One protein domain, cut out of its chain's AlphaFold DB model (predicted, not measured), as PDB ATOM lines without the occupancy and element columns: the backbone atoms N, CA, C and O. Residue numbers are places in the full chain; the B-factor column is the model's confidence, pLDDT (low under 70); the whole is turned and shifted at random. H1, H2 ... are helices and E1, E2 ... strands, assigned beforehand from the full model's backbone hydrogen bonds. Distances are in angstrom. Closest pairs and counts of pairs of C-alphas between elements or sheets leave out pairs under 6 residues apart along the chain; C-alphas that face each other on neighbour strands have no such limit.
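AT A GLANCE: This is residues 13 to 144 of the 154 residues of an uncharacterized protein of Pandoraea terrigena (UniProt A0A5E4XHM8). A twisted sheet of five strands has two helices side by side over one face, H1 over E2 and E3 and the shorter H2 mainly over E4. The sheet, in order E1 E2 E3 E4 E5, is antiparallel throughout. The printed part has 132 residues, under half of them, 61, in named elements, which run H1 E1 E2 E3 E4 E5 H2; the class is mixed, helices and strands. The whole is compact, with a radius of gyration of the C-alphas of 14.0 A and spans of 35 by 34 by 29 A.

HOW THE PARTS SIT: H1, residues 35 to 52, is on the sheet formed by E1, residues 56 to 60, E2, 66 to 71, E3, 86 to 92, E4, 98 to 105, and E5, 125 to 130. Its height over the sheet is 8.2 A, and its closest C-alphas to E2 are those of Ala 45 and Ala 69, 5.2 A. The strands form a meander, each the antiparallel neighbour of the one before and a hairpin with it. Within hydrogen-bond range are N 57 and O 70, 2.8 A, N 69 and O 88, 2.9 A, N 89 and O 101, 2.8 A, and N 102 and O 128, 2.9 A. H2, residues 133 to 143, is on the same face as H1, giving two layers, helices on one face of a sheet. H1 touches H2 with residues 40 to 48 alone, at a shallow tilt of 30 degrees, the same way; the closest C-alphas, Ala 44 and Val 133, are 5.8 A apart. Every O i to N i+4 pair in H1 and H2 is within range.

IN THESE COORDINATES: H1 begins at C-alpha 35, (-14.342, -37.121, 42.530), and is 25.8 A long. E4 measures 22.6 A and E3 20.4 A. H2 ends at C-alpha 143, (4.543, -29.413, 20.597).

THE WHOLE: The C-alphas of Gly 22 and Glu 142, the farthest apart, are 38.8 A apart. The printed part has no cut. The links E2 to E3 and E4 to E5 are long. Residues 24 to 25, 78 and 117 to 122 have pLDDT under 70.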
ATOM      1  N   ARG A  13      -0.002 -26.438  43.610       92.81
ATOM      2  CA  ARG A  13      -0.880 -25.627  44.463       92.81
ATOM      3  C   ARG A  13      -2.281 -25.524  43.889       92.81
ATOM      4  O   ARG A  13      -2.459 -25.521  42.672       92.81
ATOM      5  N   ASP A  14      -3.271 -25.384  44.757       91.25
ATOM      6  CA  ASP A  14      -4.610 -24.976  44.343       91.25
ATOM      7  C   ASP A  14      -4.669 -23.444  44.226       91.25
ATOM      8  O   ASP A  14      -4.058 -22.705  45.003       91.25
ATOM      9  N   SER A  15      -5.380 -22.951  43.217       88.56
ATOM     10  CA  SER A  15      -5.534 -21.520  42.993       88.56
ATOM     11  C   SER A  15      -6.409 -20.894  44.074       88.56
ATOM     12  O   SER A  15      -7.519 -21.350  44.340       88.56
ATOM     13  N   LEU A  16      -5.943 -19.781  44.640       84.50
ATOM     14  CA  LEU A  16      -6.734 -18.943  45.554       84.50
ATOM     15  C   LEU A  16      -7.738 -18.047  44.809       84.50
ATOM     16  O   LEU A  16      -8.492 -17.299  45.429       84.50
ATOM     17  N   GLY A  17      -7.754 -18.139  43.478       80.25
ATOM     18  CA  GLY A  17      -8.601 -17.356  42.599       80.25
ATOM     19  C   GLY A  17      -7.949 -16.059  42.151       80.25
ATOM     20  O   GLY A  17      -7.210 -15.415  42.891       80.25
ATOM     21  N   ALA A  18      -8.259 -15.670  40.920       77.00
ATOM     22  CA  ALA A  18      -7.894 -14.378  40.370       77.00
ATOM     23  C   ALA A  18      -9.094 -13.431  40.428       77.00
ATOM     24  O   ALA A  18     -10.206 -13.796  40.035       77.00
ATOM     25  N   VAL A  19      -8.865 -12.206  40.898       73.50
ATOM     26  CA  VAL A  19      -9.894 -11.161  40.930       73.50
ATOM     27  C   VAL A  19     -10.152 -10.661  39.513       73.50
ATOM     28  O   VAL A  19      -9.234 -10.199  38.840       73.50
ATOM     29  N   VAL A  20     -11.412 -10.702  39.081       71.38
ATOM     30  CA  VAL A  20     -11.870 -10.091  37.832       71.38
ATOM     31  C   VAL A  20     -11.976  -8.574  38.003       71.38
ATOM     32  O   VAL A  20     -12.843  -8.113  38.763       71.38
ATOM     33  N   PRO A  21     -11.150  -7.776  37.290       70.38
ATOM     34  CA  PRO A  21     -11.207  -6.322  37.374       70.38
ATOM     35  C   PRO A  21     -12.618  -5.798  37.100       70.38
ATOM     36  O   PRO A  21     -13.290  -6.237  36.169       70.38
ATOM     37  N   GLY A  22     -13.083  -4.870  37.934       73.81
ATOM     38  CA  GLY A  22     -14.382  -4.213  37.768       73.81
ATOM     39  C   GLY A  22     -15.613  -5.035  38.171       73.81
ATOM     40  O   GLY A  22     -16.710  -4.491  38.133       73.81
ATOM     41  N   THR A  23     -15.465  -6.302  38.586       72.81
ATOM     42  CA  THR A  23     -16.618  -7.130  39.009       72.81
ATOM     43  C   THR A  23     -16.504  -7.687  40.429       72.81
ATOM     44  O   THR A  23     -17.520  -8.042  41.019       72.81
ATOM     45  N   GLY A  24     -15.287  -7.787  40.982       67.94
ATOM     46  CA  GLY A  24     -15.050  -8.367  42.311       67.94
ATOM     47  C   GLY A  24     -15.224  -9.890  42.383       67.94
ATOM     48  O   GLY A  24     -15.082 -10.464  43.459       67.94
ATOM     49  N   MET A  25     -15.510 -10.559  41.260       69.38
ATOM     50  CA  MET A  25     -15.608 -12.018  41.197       69.38
ATOM     51  C   MET A  25     -14.221 -12.667  41.234       69.38
ATOM     52  O   MET A  25     -13.281 -12.159  40.624       69.38
ATOM     53  N   LEU A  26     -14.109 -13.817  41.904       72.31
ATOM     54  CA  LEU A  26     -12.923 -14.676  41.868       72.31
ATOM     55  C   LEU A  26     -13.130 -15.813  40.863       72.31
ATOM     56  O   LEU A  26     -14.140 -16.516  40.917       72.31
ATOM     57  N   VAL A  27     -12.161 -16.019  39.972       78.94
ATOM     58  CA  VAL A  27     -12.147 -17.146  39.024       78.94
ATOM     59  C   VAL A  27     -11.009 -18.105  39.345       78.94
ATOM     60  O   VAL A  27      -9.917 -17.672  39.694       78.94
ATOM     61  N   GLY A  28     -11.254 -19.412  39.230       80.25
ATOM     62  CA  GLY A  28     -10.241 -20.450  39.459       80.25
ATOM     63  C   GLY A  28     -10.162 -21.004  40.888       80.25
ATOM     64  O   GLY A  28      -9.554 -22.054  41.060       80.25
ATOM     65  N   ALA A  29     -10.819 -20.372  41.872       84.38
ATOM     66  CA  ALA A  29     -10.888 -20.815  43.278       84.38
ATOM     67  C   ALA A  29     -12.041 -21.792  43.585       84.38
ATOM     68  O   ALA A  29     -12.457 -21.925  44.735       84.38
ATOM     69  N   GLY A  30     -12.645 -22.398  42.561       87.88
ATOM     70  CA  GLY A  30     -13.720 -23.362  42.768       87.88
ATOM     71  C   GLY A  30     -13.234 -24.644  43.449       87.88
ATOM     72  O   GLY A  30     -12.047 -24.843  43.704       87.88
ATOM     73  N   VAL A  31     -14.168 -25.566  43.651       89.88
ATOM     74  CA  VAL A  31     -13.881 -26.954  44.025       89.88
ATOM     75  C   VAL A  31     -14.597 -27.880  43.057       89.88
ATOM     76  O   VAL A  31     -15.618 -27.507  42.479       89.88
ATOM     77  N   SER A  32     -14.063 -29.079  42.861       91.31
ATOM     78  CA  SER A  32     -14.719 -30.080  42.024       91.31
ATOM     79  C   SER A  32     -16.091 -30.470  42.585       91.31
ATOM     80  O   SER A  32     -16.246 -30.646  43.792       91.31
ATOM     81  N   ALA A  33     -17.073 -30.663  41.705       89.81
ATOM     82  CA  ALA A  33     -18.384 -31.198  42.066       89.81
ATOM     83  C   ALA A  33     -18.396 -32.737  42.159       89.81
ATOM     84  O   ALA A  33     -19.333 -33.300  42.720       89.81
ATOM     85  N   VAL A  34     -17.395 -33.419  41.581       91.50
ATOM     86  CA  VAL A  34     -17.316 -34.891  41.532       91.50
ATOM     87  C   VAL A  34     -15.873 -35.393  41.653       91.50
ATOM     88  O   VAL A  34     -14.946 -34.804  41.092       91.50
ATOM     89  N   ASP A  35     -15.678 -36.546  42.290       93.88
ATOM     90  CA  ASP A  35     -14.342 -37.121  42.530       93.88
ATOM     91  C   ASP A  35     -13.564 -37.409  41.245       93.88
ATOM     92  O   ASP A  35     -12.346 -37.252  41.191       93.88
ATOM     93  N   ARG A  36     -14.261 -37.792  40.170       93.88
ATOM     94  CA  ARG A  36     -13.619 -38.092  38.883       93.88
ATOM     95  C   ARG A  36     -12.890 -36.878  38.301       93.88
ATOM     96  O   ARG A  36     -11.826 -37.045  37.708       93.88
ATOM     97  N   LEU A  37     -13.450 -35.679  38.455       94.06
ATOM     98  CA  LEU A  37     -12.795 -34.456  37.999       94.06
ATOM     99  C   LEU A  37     -11.600 -34.120  38.904       94.06
ATOM    100  O   LEU A  37     -10.551 -33.773  38.374       94.06
ATOM    101  N   THR A  38     -11.719 -34.310  40.223       95.12
ATOM    102  CA  THR A  38     -10.594 -34.168  41.165       95.12
ATOM    103  C   THR A  38      -9.431 -35.075  40.766       95.12
ATOM    104  O   THR A  38      -8.318 -34.604  40.567       95.12
ATOM    105  N   TYR A  39      -9.713 -36.358  40.527       95.69
ATOM    106  CA  TYR A  39      -8.710 -37.340  40.123       95.69
ATOM    107  C   TYR A  39      -8.007 -36.966  38.812       95.69
ATOM    108  O   TYR A  39      -6.786 -37.051  38.705       95.69
ATOM    109  N   ALA A  40      -8.770 -36.535  37.803       95.88
ATOM    110  CA  ALA A  40      -8.201 -36.116  36.526       95.88
ATOM    111  C   ALA A  40      -7.319 -34.864  36.666       95.88
ATOM    112  O   ALA A  40      -6.282 -34.767  36.014       95.88
ATOM    113  N   MET A  41      -7.715 -33.925  37.525       96.44
ATOM    114  CA  MET A  41      -6.976 -32.694  37.799       96.44
ATOM    115  C   MET A  41      -5.682 -32.942  38.574       96.44
ATOM    116  O   MET A  41      -4.649 -32.380  38.212       96.44
ATOM    117  N   ASP A  42      -5.715 -33.803  39.592       96.88
ATOM    118  CA  ASP A  42      -4.517 -34.194  40.338       96.88
ATOM    119  C   ASP A  42      -3.525 -34.910  39.418       96.88
ATOM    120  O   ASP A  42      -2.363 -34.518  39.340       96.88
ATOM    121  N   ARG A  43      -4.008 -35.859  38.607       96.94
ATOM    122  CA  ARG A  43      -3.181 -36.569  37.623       96.94
ATOM    123  C   ARG A  43      -2.570 -35.626  36.588       96.94
ATOM    124  O   ARG A  43      -1.391 -35.749  36.270       96.94
ATOM    125  N   ALA A  44      -3.342 -34.663  36.081       97.31
ATOM    126  CA  ALA A  44      -2.835 -33.658  35.150       97.31
ATOM    127  C   ALA A  44      -1.735 -32.800  35.784       97.31
ATOM    128  O   ALA A  44      -0.705 -32.561  35.153       97.31
ATOM    129  N   ALA A  45      -1.925 -32.370  37.033       97.12
ATOM    130  CA  ALA A  45      -0.945 -31.550  37.727       97.12
ATOM    131  C   ALA A  45       0.343 -32.318  38.048       97.12
ATOM    132  O   ALA A  45       1.438 -31.808  37.814       97.12
ATOM    133  N   GLU A  46       0.219 -33.555  38.530       96.81
ATOM    134  CA  GLU A  46       1.355 -34.433  38.808       96.81
ATOM    135  C   GLU A  46       2.165 -34.718  37.548       96.81
ATOM    136  O   GLU A  46       3.384 -34.568  37.559       96.81
ATOM    137  N   PHE A  47       1.499 -35.045  36.442       96.00
ATOM    138  CA  PHE A  47       2.175 -35.332  35.183       96.00
ATOM    139  C   PHE A  47       2.887 -34.120  34.597       96.00
ATOM    140  O   PHE A  47       4.026 -34.257  34.149       96.00
ATOM    141  N   LEU A  48       2.256 -32.941  34.616       95.44
ATOM    142  CA  LEU A  48       2.903 -31.704  34.177       95.44
ATOM    143  C   LEU A  48       4.147 -31.410  35.019       95.44
ATOM    144  O   LEU A  48       5.221 -31.194  34.455       95.44
ATOM    145  N   ARG A  49       4.019 -31.460  36.353       95.12
ATOM    146  CA  ARG A  49       5.144 -31.237  37.262       95.12
ATOM    147  C   ARG A  49       6.278 -32.208  36.978       95.12
ATOM    148  O   ARG A  49       7.411 -31.785  36.806       95.12
ATOM    149  N   ASP A  50       5.976 -33.499  36.948       93.94
ATOM    150  CA  ASP A  50       7.000 -34.541  36.952       93.94
ATOM    151  C   ASP A  50       7.680 -34.691  35.587       93.94
ATOM    152  O   ASP A  50       8.859 -35.028  35.518       93.94
ATOM    153  N   THR A  51       6.961 -34.408  34.498       93.56
ATOM    154  CA  THR A  51       7.511 -34.503  33.136       93.56
ATOM    155  C   THR A  51       8.393 -33.313  32.793       93.56
ATOM    156  O   THR A  51       9.420 -33.474  32.132       93.56
ATOM    157  N   PHE A  52       7.996 -32.111  33.214       92.19
ATOM    158  CA  PHE A  52       8.687 -30.882  32.826       92.19
ATOM    159  C   PHE A  52       9.576 -30.298  33.927       92.19
ATOM    160  O   PHE A  52      10.387 -29.421  33.621       92.19
ATOM    161  N   ASP A  53       9.482 -30.827  35.150       92.44
ATOM    162  CA  ASP A  53      10.130 -30.317  36.363       92.44
ATOM    163  C   ASP A  53       9.742 -28.853  36.634       92.44
ATOM    164  O   ASP A  53      10.577 -27.952  36.691       92.44
ATOM    165  N   VAL A  54       8.428 -28.603  36.728       92.06
ATOM    166  CA  VAL A  54       7.839 -27.258  36.872       92.06
ATOM    167  C   VAL A  54       6.775 -27.208  37.958       92.06
ATOM    168  O   VAL A  54       6.074 -28.189  38.200       92.06
ATOM    169  N   SER A  55       6.608 -26.047  38.588       93.81
ATOM    170  CA  SER A  55       5.494 -25.829  39.512       93.81
ATOM    171  C   SER A  55       4.177 -25.714  38.739       93.81
ATOM    172  O   SER A  55       4.143 -25.209  37.614       93.81
ATOM    173  N   VAL A  56       3.079 -26.173  39.337       94.25
ATOM    174  CA  VAL A  56       1.763 -26.256  38.692       94.25
ATOM    175  C   VAL A  56       0.678 -25.684  39.596       94.25
ATOM    176  O   VAL A  56       0.643 -25.929  40.800       94.25
ATOM    177  N   GLU A  57      -0.250 -24.943  39.003       94.12
ATOM    178  CA  GLU A  57      -1.450 -24.446  39.660       94.12
ATOM    179  C   GLU A  57      -2.689 -25.180  39.142       94.12
ATOM    180  O   GLU A  57      -2.963 -25.200  37.940       94.12
ATOM    181  N   LYS A  58      -3.467 -25.757  40.059       94.81
ATOM    182  CA  LYS A  58      -4.794 -26.307  39.780       94.81
ATOM    183  C   LYS A  58      -5.849 -25.221  39.941       94.81
ATOM    184  O   LYS A  58      -5.874 -24.499  40.934       94.81
ATOM    185  N   ARG A  59      -6.752 -25.129  38.970       93.31
ATOM    186  CA  ARG A  59      -7.872 -24.182  38.953       93.31
ATOM    187  C   ARG A  59      -9.167 -24.921  38.730       93.31
ATOM    188  O   ARG A  59      -9.239 -25.751  37.831       93.31
ATOM    189  N   TYR A  60     -10.205 -24.544  39.462       93.25
ATOM    190  CA  TYR A  60     -11.560 -25.030  39.229       93.25
ATOM    191  C   TYR A  60     -12.498 -23.861  38.955       93.25
ATOM    192  O   TYR A  60     -12.426 -22.803  39.588       93.25
ATOM    193  N   ASN A  61     -13.413 -24.067  38.016       89.69
ATOM    194  CA  ASN A  61     -14.525 -23.156  37.805       89.69
ATOM    195  C   ASN A  61     -15.520 -23.265  38.965       89.69
ATOM    196  O   ASN A  61     -15.670 -24.319  39.582       89.69
ATOM    197  N   SER A  62     -16.231 -22.174  39.246       88.56
ATOM    198  CA  SER A  62     -17.125 -22.051  40.409       88.56
ATOM    199  C   SER A  62     -18.282 -23.054  40.427       88.56
ATOM    200  O   SER A  62     -18.796 -23.374  41.491       88.56
ATOM    201  N   ASN A  63     -18.681 -23.582  39.266       89.25
ATOM    202  CA  ASN A  63     -19.703 -24.625  39.168       89.25
ATOM    203  C   ASN A  63     -19.173 -26.044  39.453       89.25
ATOM    204  O   ASN A  63     -19.952 -26.992  39.407       89.25
ATOM    205  N   GLY A  64     -17.862 -26.206  39.662       91.62
ATOM    206  CA  GLY A  64     -17.212 -27.487  39.932       91.62
ATOM    207  C   GLY A  64     -17.275 -28.510  38.798       91.62
ATOM    208  O   GLY A  64     -16.962 -29.676  39.013       91.62
ATOM    209  N   ARG A  65     -17.671 -28.107  37.583       94.69
ATOM    210  CA  ARG A  65     -17.800 -29.006  36.419       94.69
ATOM    211  C   ARG A  65     -16.621 -28.944  35.458       94.69
ATOM    212  O   ARG A  65     -16.624 -29.617  34.431       94.69
ATOM    213  N   SER A  66     -15.640 -28.093  35.731       93.94
ATOM    214  CA  SER A  66     -14.437 -27.969  34.909       93.94
ATOM    215  C   SER A  66     -13.320 -27.264  35.661       93.94
ATOM    216  O   SER A  66     -13.564 -26.559  36.640       93.94
ATOM    217  N   GLY A  67     -12.103 -27.447  35.176       94.12
ATOM    218  CA  GLY A  67     -10.895 -26.850  35.705       94.12
ATOM    219  C   GLY A  67      -9.728 -26.996  34.736       94.12
ATOM    220  O   GLY A  67      -9.894 -27.445  33.600       94.12
ATOM    221  N   GLY A  68      -8.540 -26.629  35.194       94.75
ATOM    222  CA  GLY A  68      -7.299 -26.955  34.506       94.75
ATOM    223  C   GLY A  68      -6.084 -26.920  35.423       94.75
ATOM    224  O   GLY A  68      -6.071 -26.209  36.430       94.75
ATOM    225  N   ALA A  69      -5.082 -27.716  35.075       96.38
ATOM    226  CA  ALA A  69      -3.761 -27.690  35.680       96.38
ATOM    227  C   ALA A  69      -2.824 -26.926  34.742       96.38
ATOM    228  O   ALA A  69      -2.706 -27.288  33.568       96.38
ATOM    229  N   PHE A  70      -2.189 -25.869  35.239       95.12
ATOM    230  CA  PHE A  70      -1.384 -24.962  34.428       95.12
ATOM    231  C   PHE A  70       0.005 -24.755  35.017       95.12
ATOM    232  O   PHE A  70       0.166 -24.664  36.233       95.12
ATOM    233  N   VAL A  71       1.001 -24.651  34.145       94.44
ATOM    234  CA  VAL A  71       2.380 -24.353  34.530       94.44
ATOM    235  C   VAL A  71       2.444 -22.964  35.158       94.44
ATOM    236  O   VAL A  71       1.947 -21.985  34.595       94.44
ATOM    237  N   ILE A  72       3.079 -22.880  36.324       91.44
ATOM    238  CA  ILE A  72       3.407 -21.615  36.973       91.44
ATOM    239  C   ILE A  72       4.676 -21.082  36.317       91.44
ATOM    240  O   ILE A  72       5.728 -21.709  36.404       91.44
ATOM    241  N   THR A  73       4.561 -19.930  35.662       85.19
ATOM    242  CA  THR A  73       5.673 -19.177  35.064       85.19
ATOM    243  C   THR A  73       6.058 -17.959  35.906       85.19
ATOM    244  O   THR A  73       7.198 -17.512  35.836       85.19
ATOM    245  N   ASP A  74       5.135 -17.472  36.739       84.50
ATOM    246  CA  ASP A  74       5.342 -16.420  37.732       84.50
ATOM    247  C   ASP A  74       4.618 -16.814  39.041       84.50
ATOM    248  O   ASP A  74       3.381 -16.784  39.107       84.50
ATOM    249  N   PRO A  75       5.346 -17.229  40.094       80.06
ATOM    250  CA  PRO A  75       4.740 -17.706  41.336       80.06
ATOM    251  C   PRO A  75       3.972 -16.618  42.101       80.06
ATOM    252  O   PRO A  75       3.021 -16.959  42.819       80.06
ATOM    253  N   ASP A  76       4.334 -15.347  41.913       80.31
ATOM    254  CA  ASP A  76       3.761 -14.196  42.613       80.31
ATOM    255  C   ASP A  76       2.556 -13.602  41.872       80.31
ATOM    256  O   ASP A  76       1.717 -12.926  42.475       80.31
ATOM    257  N   ALA A  77       2.405 -13.902  40.580       77.75
ATOM    258  CA  ALA A  77       1.279 -13.431  39.789       77.75
ATOM    259  C   ALA A  77      -0.058 -14.064  40.226       77.75
ATOM    260  O   ALA A  77      -0.268 -15.280  40.171       77.75
ATOM    261  N   ARG A  78      -1.002 -13.201  40.627       69.44
ATOM    262  CA  ARG A  78      -2.374 -13.556  41.059       69.44
ATOM    263  C   ARG A  78      -3.472 -12.982  40.151       69.44
ATOM    264  O   ARG A  78      -4.651 -13.034  40.495       69.44
ATOM    265  N   GLY A  79      -3.093 -12.382  39.023       71.19
ATOM    266  CA  GLY A  79      -4.022 -11.756  38.085       71.19
ATOM    267  C   GLY A  79      -4.775 -12.769  37.223       71.19
ATOM    268  O   GLY A  79      -4.396 -13.936  37.104       71.19
ATOM    269  N   ILE A  80      -5.854 -12.316  36.581       70.31
ATOM    270  CA  ILE A  80      -6.517 -13.114  35.541       70.31
ATOM    271  C   ILE A  80      -5.547 -13.344  34.393       70.31
ATOM    272  O   ILE A  80      -4.893 -12.410  33.939       70.31
ATOM    273  N   GLY A  81      -5.485 -14.587  33.917       70.88
ATOM    274  CA  GLY A  81      -4.593 -14.983  32.828       70.88
ATOM    275  C   GLY A  81      -3.138 -15.191  33.255       70.88
ATOM    276  O   GLY A  81      -2.329 -15.643  32.454       70.88
ATOM    277  N   SER A  82      -2.778 -14.923  34.516       78.00
ATOM    278  CA  SER A  82      -1.478 -15.338  35.049       78.00
ATOM    279  C   SER A  82      -1.395 -16.861  35.072       78.00
ATOM    280  O   SER A  82      -2.401 -17.508  35.363       78.00
ATOM    281  N   ASN A  83      -0.222 -17.446  34.813       84.44
ATOM    282  CA  ASN A  83       0.015 -18.895  34.908       84.44
ATOM    283  C   ASN A  83      -1.044 -19.746  34.180       84.44
ATOM    284  O   ASN A  83      -1.510 -20.738  34.725       84.44
ATOM    285  N   SER A  84      -1.513 -19.321  33.002       83.62
ATOM    286  CA  SER A  84      -2.450 -20.103  32.174       83.62
ATOM    287  C   SER A  84      -1.893 -20.473  30.807       83.62
ATOM    288  O   SER A  84      -2.601 -21.086  30.018       83.62
ATOM    289  N   SER A  85      -0.638 -20.136  30.522       87.75
ATOM    290  CA  SER A  85      -0.097 -20.196  29.168       87.75
ATOM    291  C   SER A  85       0.191 -21.606  28.660       87.75
ATOM    292  O   SER A  85       0.253 -21.812  27.453       87.75
ATOM    293  N   ILE A  86       0.372 -22.580  29.556       93.94
ATOM    294  CA  ILE A  86       0.596 -23.993  29.223       93.94
ATOM    295  C   ILE A  86      -0.150 -24.835  30.252       93.94
ATOM    296  O   ILE A  86       0.076 -24.678  31.451       93.94
ATOM    297  N   GLY A  87      -1.021 -25.737  29.811       96.19
ATOM    298  CA  GLY A  87      -1.744 -26.596  30.736       96.19
ATOM    299  C   GLY A  87      -2.704 -27.583  30.093       96.19
ATOM    300  O   GLY A  87      -2.850 -27.673  28.873       96.19
ATOM    301  N   ILE A  88      -3.379 -28.323  30.964       97.50
ATOM    302  CA  ILE A  88      -4.381 -29.326  30.619       97.50
ATOM    303  C   ILE A  88      -5.701 -28.884  31.242       97.50
ATOM    304  O   ILE A  88      -5.817 -28.767  32.461       97.50
ATOM    305  N   SER A  89      -6.700 -28.632  30.401       95.69
ATOM    306  CA  SER A  89      -8.063 -28.296  30.810       95.69
ATOM    307  C   SER A  89      -8.935 -29.545  30.823       95.69
ATOM    308  O   SER A  89      -8.984 -30.289  29.841       95.69
ATOM    309  N   VAL A  90      -9.673 -29.750  31.910       96.25
ATOM    310  CA  VAL A  90     -10.572 -30.893  32.090       96.25
ATOM    311  C   VAL A  90     -11.975 -30.385  32.401       96.25
ATOM    312  O   VAL A  90     -12.164 -29.500  33.233       96.25
ATOM    313  N   GLY A  91     -12.987 -30.934  31.738       95.50
ATOM    314  CA  GLY A  91     -14.388 -30.622  32.011       95.50
ATOM    315  C   GLY A  91     -15.276 -31.852  31.978       95.50
ATOM    316  O   GLY A  91     -14.904 -32.876  31.414       95.50
ATOM    317  N   LEU A  92     -16.458 -31.734  32.570       94.50
ATOM    318  CA  LEU A  92     -17.509 -32.742  32.514       94.50
ATOM    319  C   LEU A  92     -18.471 -32.432  31.362       94.50
ATOM    320  O   LEU A  92     -18.903 -31.286  31.203       94.50
ATOM    321  N   THR A  93     -18.833 -33.445  30.575       92.19
ATOM    322  CA  THR A  93     -19.943 -33.361  29.612       92.19
ATOM    323  C   THR A  93     -21.294 -33.379  30.336       92.19
ATOM    324  O   THR A  93     -21.340 -33.445  31.565       92.19
ATOM    325  N   ALA A  94     -22.409 -33.293  29.606       87.44
ATOM    326  CA  ALA A  94     -23.742 -33.412  30.206       87.44
ATOM    327  C   ALA A  94     -23.976 -34.808  30.820       87.44
ATOM    328  O   ALA A  94     -24.702 -34.944  31.796       87.44
ATOM    329  N   GLU A  95     -23.299 -35.820  30.284       87.88
ATOM    330  CA  GLU A  95     -23.323 -37.221  30.705       87.88
ATOM    331  C   GLU A  95     -22.221 -37.549  31.734       87.88
ATOM    332  O   GLU A  95     -21.865 -38.713  31.910       87.88
ATOM    333  N   ASP A  96     -21.614 -36.531  32.357       83.31
ATOM    334  CA  ASP A  96     -20.516 -36.648  33.334       83.31
ATOM    335  C   ASP A  96     -19.292 -37.452  32.833       83.31
ATOM    336  O   ASP A  96     -18.507 -38.026  33.602       83.31
ATOM    337  N   SER A  97     -19.089 -37.457  31.512       90.69
ATOM    338  CA  SER A  97     -17.852 -37.931  30.888       90.69
ATOM    339  C   SER A  97     -16.779 -36.847  30.935       90.69
ATOM    340  O   SER A  97     -17.087 -35.656  30.957       90.69
ATOM    341  N   LEU A  98     -15.505 -37.245  30.949       94.56
ATOM    342  CA  LEU A  98     -14.395 -36.294  30.917       94.56
ATOM    343  C   LEU A  98     -14.155 -35.806  29.488       94.56
ATOM    344  O   LEU A  98     -14.050 -36.594  28.553       94.56
ATOM    345  N   ARG A  99     -14.005 -34.493  29.346       96.44
ATOM    346  CA  ARG A  99     -13.476 -33.826  28.161       96.44
ATOM    347  C   ARG A  99     -12.132 -33.216  28.526       96.44
ATOM    348  O   ARG A  99     -12.084 -32.339  29.388       96.44
ATOM    349  N   VAL A 100     -11.073 -33.640  27.848       97.31
ATOM    350  CA  VAL A 100      -9.705 -33.171  28.091       97.31
ATOM    351  C   VAL A 100      -9.241 -32.339  26.901       97.31
ATOM    352  O   VAL A 100      -9.474 -32.700  25.750       97.31
ATOM    353  N   ASN A 101      -8.624 -31.195  27.176       96.69
ATOM    354  CA  ASN A 101      -8.036 -30.337  26.155       96.69
ATOM    355  C   ASN A 101      -6.657 -29.880  26.608       96.69
ATOM    356  O   ASN A 101      -6.461 -29.534  27.772       96.69
ATOM    357  N   VAL A 102      -5.727 -29.814  25.671       96.12
ATOM    358  CA  VAL A 102      -4.473 -29.094  25.854       96.12
ATOM    359  C   VAL A 102      -4.717 -27.609  25.626       96.12
ATOM    360  O   VAL A 102      -5.428 -27.252  24.692       96.12
ATOM    361  N   TYR A 103      -4.102 -26.759  26.443       94.44
ATOM    362  CA  TYR A 103      -4.022 -25.321  26.214       94.44
ATOM    363  C   TYR A 103      -2.550 -24.897  26.173       94.44
ATOM    364  O   TYR A 103      -1.828 -25.114  27.145       94.44
ATOM    365  N   VAL A 104      -2.107 -24.299  25.065       94.50
ATOM    366  CA  VAL A 104      -0.751 -23.735  24.931       94.50
ATOM    367  C   VAL A 104      -0.818 -22.422  24.159       94.50
ATOM    368  O   VAL A 104      -1.256 -22.402  23.011       94.50
ATOM    369  N   GLU A 105      -0.376 -21.318  24.754       92.12
ATOM    370  CA  GLU A 105      -0.237 -20.037  24.054       92.12
ATOM    371  C   GLU A 105       0.785 -20.137  22.916       92.12
ATOM    372  O   GLU A 105       1.805 -20.819  23.026       92.12
ATOM    373  N   ALA A 106       0.541 -19.413  21.822       92.12
ATOM    374  CA  ALA A 106       1.319 -19.544  20.591       92.12
ATOM    375  C   ALA A 106       2.827 -19.315  20.782       92.12
ATOM    376  O   ALA A 106       3.636 -19.961  20.117       92.12
ATOM    377  N   VAL A 107       3.213 -18.439  21.714       90.88
ATOM    378  CA  VAL A 107       4.623 -18.142  22.025       90.88
ATOM    379  C   VAL A 107       5.382 -19.361  22.559       90.88
ATOM    380  O   VAL A 107       6.596 -19.465  22.370       90.88
ATOM    381  N   TYR A 108       4.667 -20.309  23.168       93.44
ATOM    382  CA  TYR A 108       5.226 -21.545  23.699       93.44
ATOM    383  C   TYR A 108       5.134 -22.713  22.715       93.44
ATOM    384  O   TYR A 108       5.624 -23.784  23.036       93.44
ATOM    385  N   LEU A 109       4.578 -22.556  21.510       94.56
ATOM    386  CA  LEU A 109       4.562 -23.636  20.518       94.56
ATOM    387  C   LEU A 109       5.902 -23.744  19.770       94.56
ATOM    388  O   LEU A 109       6.579 -22.741  19.505       94.56
ATOM    389  N   TYR A 110       6.293 -24.966  19.396       95.12
ATOM    390  CA  TYR A 110       7.341 -25.183  18.389       95.12
ATOM    391  C   TYR A 110       6.850 -24.776  16.997       95.12
ATOM    392  O   TYR A 110       7.561 -24.057  16.296       95.12
ATOM    393  N   ASP A 111       5.626 -25.176  16.644       93.88
ATOM    394  CA  ASP A 111       4.941 -24.799  15.408       93.88
ATOM    395  C   ASP A 111       3.747 -23.884  15.717       93.88
ATOM    396  O   ASP A 111       2.705 -24.314  16.219       93.88
ATOM    397  N   THR A 112       3.888 -22.595  15.403       90.31
ATOM    398  CA  THR A 112       2.848 -21.588  15.658       90.31
ATOM    399  C   THR A 112       1.615 -21.759  14.772       90.31
ATOM    400  O   THR A 112       0.589 -21.146  15.052       90.31
ATOM    401  N   THR A 113       1.678 -22.569  13.709       90.94
ATOM    402  CA  THR A 113       0.519 -22.823  12.837       90.94
ATOM    403  C   THR A 113      -0.568 -23.657  13.519       90.94
ATOM    404  O   THR A 113      -1.712 -23.644  13.066       90.94
ATOM    405  N   LEU A 114      -0.239 -24.316  14.637       91.25
ATOM    406  CA  LEU A 114      -1.186 -25.041  15.487       91.25
ATOM    407  C   LEU A 114      -2.088 -24.109  16.316       91.25
ATOM    408  O   LEU A 114      -3.097 -24.559  16.862       91.25
ATOM    409  N   ALA A 115      -1.732 -22.827  16.441       90.50
ATOM    410  CA  ALA A 115      -2.530 -21.853  17.173       90.50
ATOM    411  C   ALA A 115      -3.747 -21.372  16.364       90.50
ATOM    412  O   ALA A 115      -3.764 -21.379  15.132       90.50
ATOM    413  N   THR A 116      -4.771 -20.894  17.071       85.31
ATOM    414  CA  THR A 116      -5.919 -20.218  16.464       85.31
ATOM    415  C   THR A 116      -5.474 -18.997  15.647       85.31
ATOM    416  O   THR A 116      -4.616 -18.223  16.067       85.31
ATOM    417  N   ARG A 117      -6.067 -18.815  14.454       67.12
ATOM    418  CA  ARG A 117      -5.729 -17.707  13.534       67.12
ATOM    419  C   ARG A 117      -6.197 -16.334  14.027       67.12
ATOM    420  O   ARG A 117      -5.564 -15.335  13.704       67.12
ATOM    421  N   GLU A 118      -7.274 -16.294  14.807       63.16
ATOM    422  CA  GLU A 118      -7.778 -15.098  15.482       63.16
ATOM    423  C   GLU A 118      -7.708 -15.358  16.987       63.16
ATOM    424  O   GLU A 118      -8.438 -16.193  17.526       63.16
ATOM    425  N   GLY A 119      -6.750 -14.724  17.660       54.06
ATOM    426  CA  GLY A 119      -6.579 -14.880  19.098       54.06
ATOM    427  C   GLY A 119      -7.811 -14.400  19.864       54.06
ATOM    428  O   GLY A 119      -8.459 -13.430  19.478       54.06
ATOM    429  N   SER A 120      -8.122 -15.066  20.976       57.69
ATOM    430  CA  SER A 120      -9.095 -14.549  21.946       57.69
ATOM    431  C   SER A 120      -8.579 -13.244  22.575       57.69
ATOM    432  O   SER A 120      -7.475 -12.789  22.275       57.69
ATOM    433  N   MET A 121      -9.312 -12.673  23.536       62.34
ATOM    434  CA  MET A 121      -8.818 -11.547  24.347       62.34
ATOM    435  C   MET A 121      -7.465 -11.810  25.048       62.34
ATOM    436  O   MET A 121      -6.851 -10.871  25.544       62.34
ATOM    437  N   PHE A 122      -7.003 -13.065  25.077       64.19
ATOM    438  CA  PHE A 122      -5.734 -13.516  25.656       64.19
ATOM    439  C   PHE A 122      -4.662 -13.874  24.606       64.19
ATOM    440  O   PHE A 122      -3.633 -14.444  24.946       64.19
ATOM    441  N   GLY A 123      -4.884 -13.554  23.325       77.88
ATOM    442  CA  GLY A 123      -3.955 -13.856  22.233       77.88
ATOM    443  C   GLY A 123      -4.225 -15.196  21.543       77.88
ATOM    444  O   GLY A 123      -5.263 -15.829  21.756       77.88
ATOM    445  N   ALA A 124      -3.322 -15.583  20.637       88.94
ATOM    446  CA  ALA A 124      -3.393 -16.834  19.881       88.94
ATOM    447  C   ALA A 124      -2.915 -18.016  20.734       88.94
ATOM    448  O   ALA A 124      -1.907 -17.921  21.436       88.94
ATOM    449  N   TYR A 125      -3.622 -19.140  20.658       90.88
ATOM    450  CA  TYR A 125      -3.338 -20.338  21.448       90.88
ATOM    451  C   TYR A 125      -3.757 -21.597  20.691       90.88
ATOM    452  O   TYR A 125      -4.646 -21.557  19.843       90.88
ATOM    453  N   ALA A 126      -3.131 -22.726  21.001       92.56
ATOM    454  CA  ALA A 126      -3.627 -24.044  20.647       92.56
ATOM    455  C   ALA A 126      -4.604 -24.522  21.729       92.56
ATOM    456  O   ALA A 126      -4.301 -24.461  22.923       92.56
ATOM    457  N   TYR A 127      -5.767 -25.017  21.301       92.12
ATOM    458  CA  TYR A 127      -6.734 -25.695  22.163       92.12
ATOM    459  C   TYR A 127      -7.106 -27.039  21.553       92.12
ATOM    460  O   TYR A 127      -8.022 -27.132  20.734       92.12
ATOM    461  N   HIS A 128      -6.318 -28.060  21.880       93.62
ATOM    462  CA  HIS A 128      -6.375 -29.349  21.200       93.62
ATOM    463  C   HIS A 128      -7.147 -30.376  22.041       93.62
ATOM    464  O   HIS A 128      -6.692 -30.710  23.139       93.62
ATOM    465  N   PRO A 129      -8.307 -30.874  21.574       95.31
ATOM    466  CA  PRO A 129      -9.044 -31.915  22.280       95.31
ATOM    467  C   PRO A 129      -8.307 -33.253  22.179       95.31
ATOM    468  O   PRO A 129      -7.842 -33.632  21.108       95.31
ATOM    469  N   VAL A 130      -8.245 -33.982  23.290       96.69
ATOM    470  CA  VAL A 130      -7.584 -35.292  23.398       96.69
ATOM    471  C   VAL A 130      -8.428 -36.248  24.243       96.69
ATOM    472  O   VAL A 130      -9.332 -35.820  24.965       96.69
ATOM    473  N   GLY A 131      -8.160 -37.551  24.150       95.25
ATOM    474  CA  GLY A 131      -8.940 -38.586  24.829       95.25
ATOM    475  C   GLY A 131      -8.606 -38.758  26.312       95.25
ATOM    476  O   GLY A 131      -9.422 -39.290  27.065       95.25
ATOM    477  N   SER A 132      -7.425 -38.315  26.751       96.12
ATOM    478  CA  SER A 132      -6.937 -38.538  28.116       96.12
ATOM    479  C   SER A 132      -5.923 -37.486  28.573       96.12
ATOM    480  O   SER A 132      -5.421 -36.682  27.786       96.12
ATOM    481  N   VAL A 133      -5.611 -37.500  29.871       96.50
ATOM    482  CA  VAL A 133      -4.572 -36.642  30.463       96.50
ATOM    483  C   VAL A 133      -3.181 -37.037  29.952       96.50
ATOM    484  O   VAL A 133      -2.342 -36.174  29.716       96.50
ATOM    485  N   GLU A 134      -2.940 -38.325  29.722       96.69
ATOM    486  CA  GLU A 134      -1.704 -38.862  29.146       96.69
ATOM    487  C   GLU A 134      -1.481 -38.364  27.721       96.69
ATOM    488  O   GLU A 134      -0.378 -37.948  27.369       96.69
ATOM    489  N   GLU A 135      -2.531 -38.395  26.898       97.50
ATOM    490  CA  GLU A 135      -2.474 -37.869  25.536       97.50
ATOM    491  C   GLU A 135      -2.233 -36.359  25.543       97.50
ATOM    492  O   GLU A 135      -1.437 -35.868  24.745       97.50
ATOM    493  N   ALA A 136      -2.852 -35.633  26.482       97.25
ATOM    494  CA  ALA A 136      -2.616 -34.204  26.656       97.25
ATOM    495  C   ALA A 136      -1.144 -33.915  26.979       97.25
ATOM    496  O   ALA A 136      -0.515 -33.067  26.347       97.25
ATOM    497  N   LEU A 137      -0.581 -34.653  27.936       96.69
ATOM    498  CA  LEU A 137       0.813 -34.529  28.344       96.69
ATOM    499  C   LEU A 137       1.771 -34.823  27.188       96.69
ATOM    500  O   LEU A 137       2.695 -34.048  26.941       96.69
ATOM    501  N   LYS A 138       1.532 -35.923  26.464       97.19
ATOM    502  CA  LYS A 138       2.329 -36.304  25.297       97.19
ATOM    503  C   LYS A 138       2.304 -35.203  24.240       97.19
ATOM    504  O   LYS A 138       3.358 -34.810  23.748       97.19
ATOM    505  N   TRP A 139       1.124 -34.663  23.943       97.81
ATOM    506  CA  TRP A 139       0.987 -33.576  22.982       97.81
ATOM    507  C   TRP A 139       1.787 -32.340  23.413       97.81
ATOM    508  O   TRP A 139       2.499 -31.767  22.592       97.81
ATOM    509  N   ILE A 140       1.724 -31.945  24.691       96.69
ATOM    510  CA  ILE A 140       2.507 -30.810  25.214       96.69
ATOM    511  C   ILE A 140       4.006 -31.084  25.061       96.69
ATOM    512  O   ILE A 140       4.730 -30.214  24.587       96.69
ATOM    513  N   ALA A 141       4.470 -32.288  25.400       95.69
ATOM    514  CA  ALA A 141       5.883 -32.648  25.289       95.69
ATOM    515  C   ALA A 141       6.404 -32.586  23.842       95.69
ATOM    516  O   ALA A 141       7.553 -32.213  23.616       95.69
ATOM    517  N   GLU A 142       5.560 -32.921  22.865       97.06
ATOM    518  CA  GLU A 142       5.907 -32.912  21.439       97.06
ATOM    519  C   GLU A 142       5.811 -31.517  20.800       97.06
ATOM    520  O   GLU A 142       6.545 -31.227  19.857       97.06
ATOM    521  N   ASN A 143       4.927 -30.644  21.299       97.25
ATOM    522  CA  ASN A 143       4.543 -29.413  20.597       97.25
ATOM    523  C   ASN A 143       4.880 -28.116  21.344       97.25
ATOM    524  O   ASN A 143       4.814 -27.047  20.729       97.25
ATOM    525  N   ALA A 144       5.251 -28.174  22.628       95.31
ATOM    526  CA  ALA A 144       5.454 -26.991  23.459       95.31
ATOM    527  C   ALA A 144       6.874 -26.853  24.039       95.31
ATOM    528  O   ALA A 144       7.538 -27.811  24.432       95.31
TER     529      ALA A 144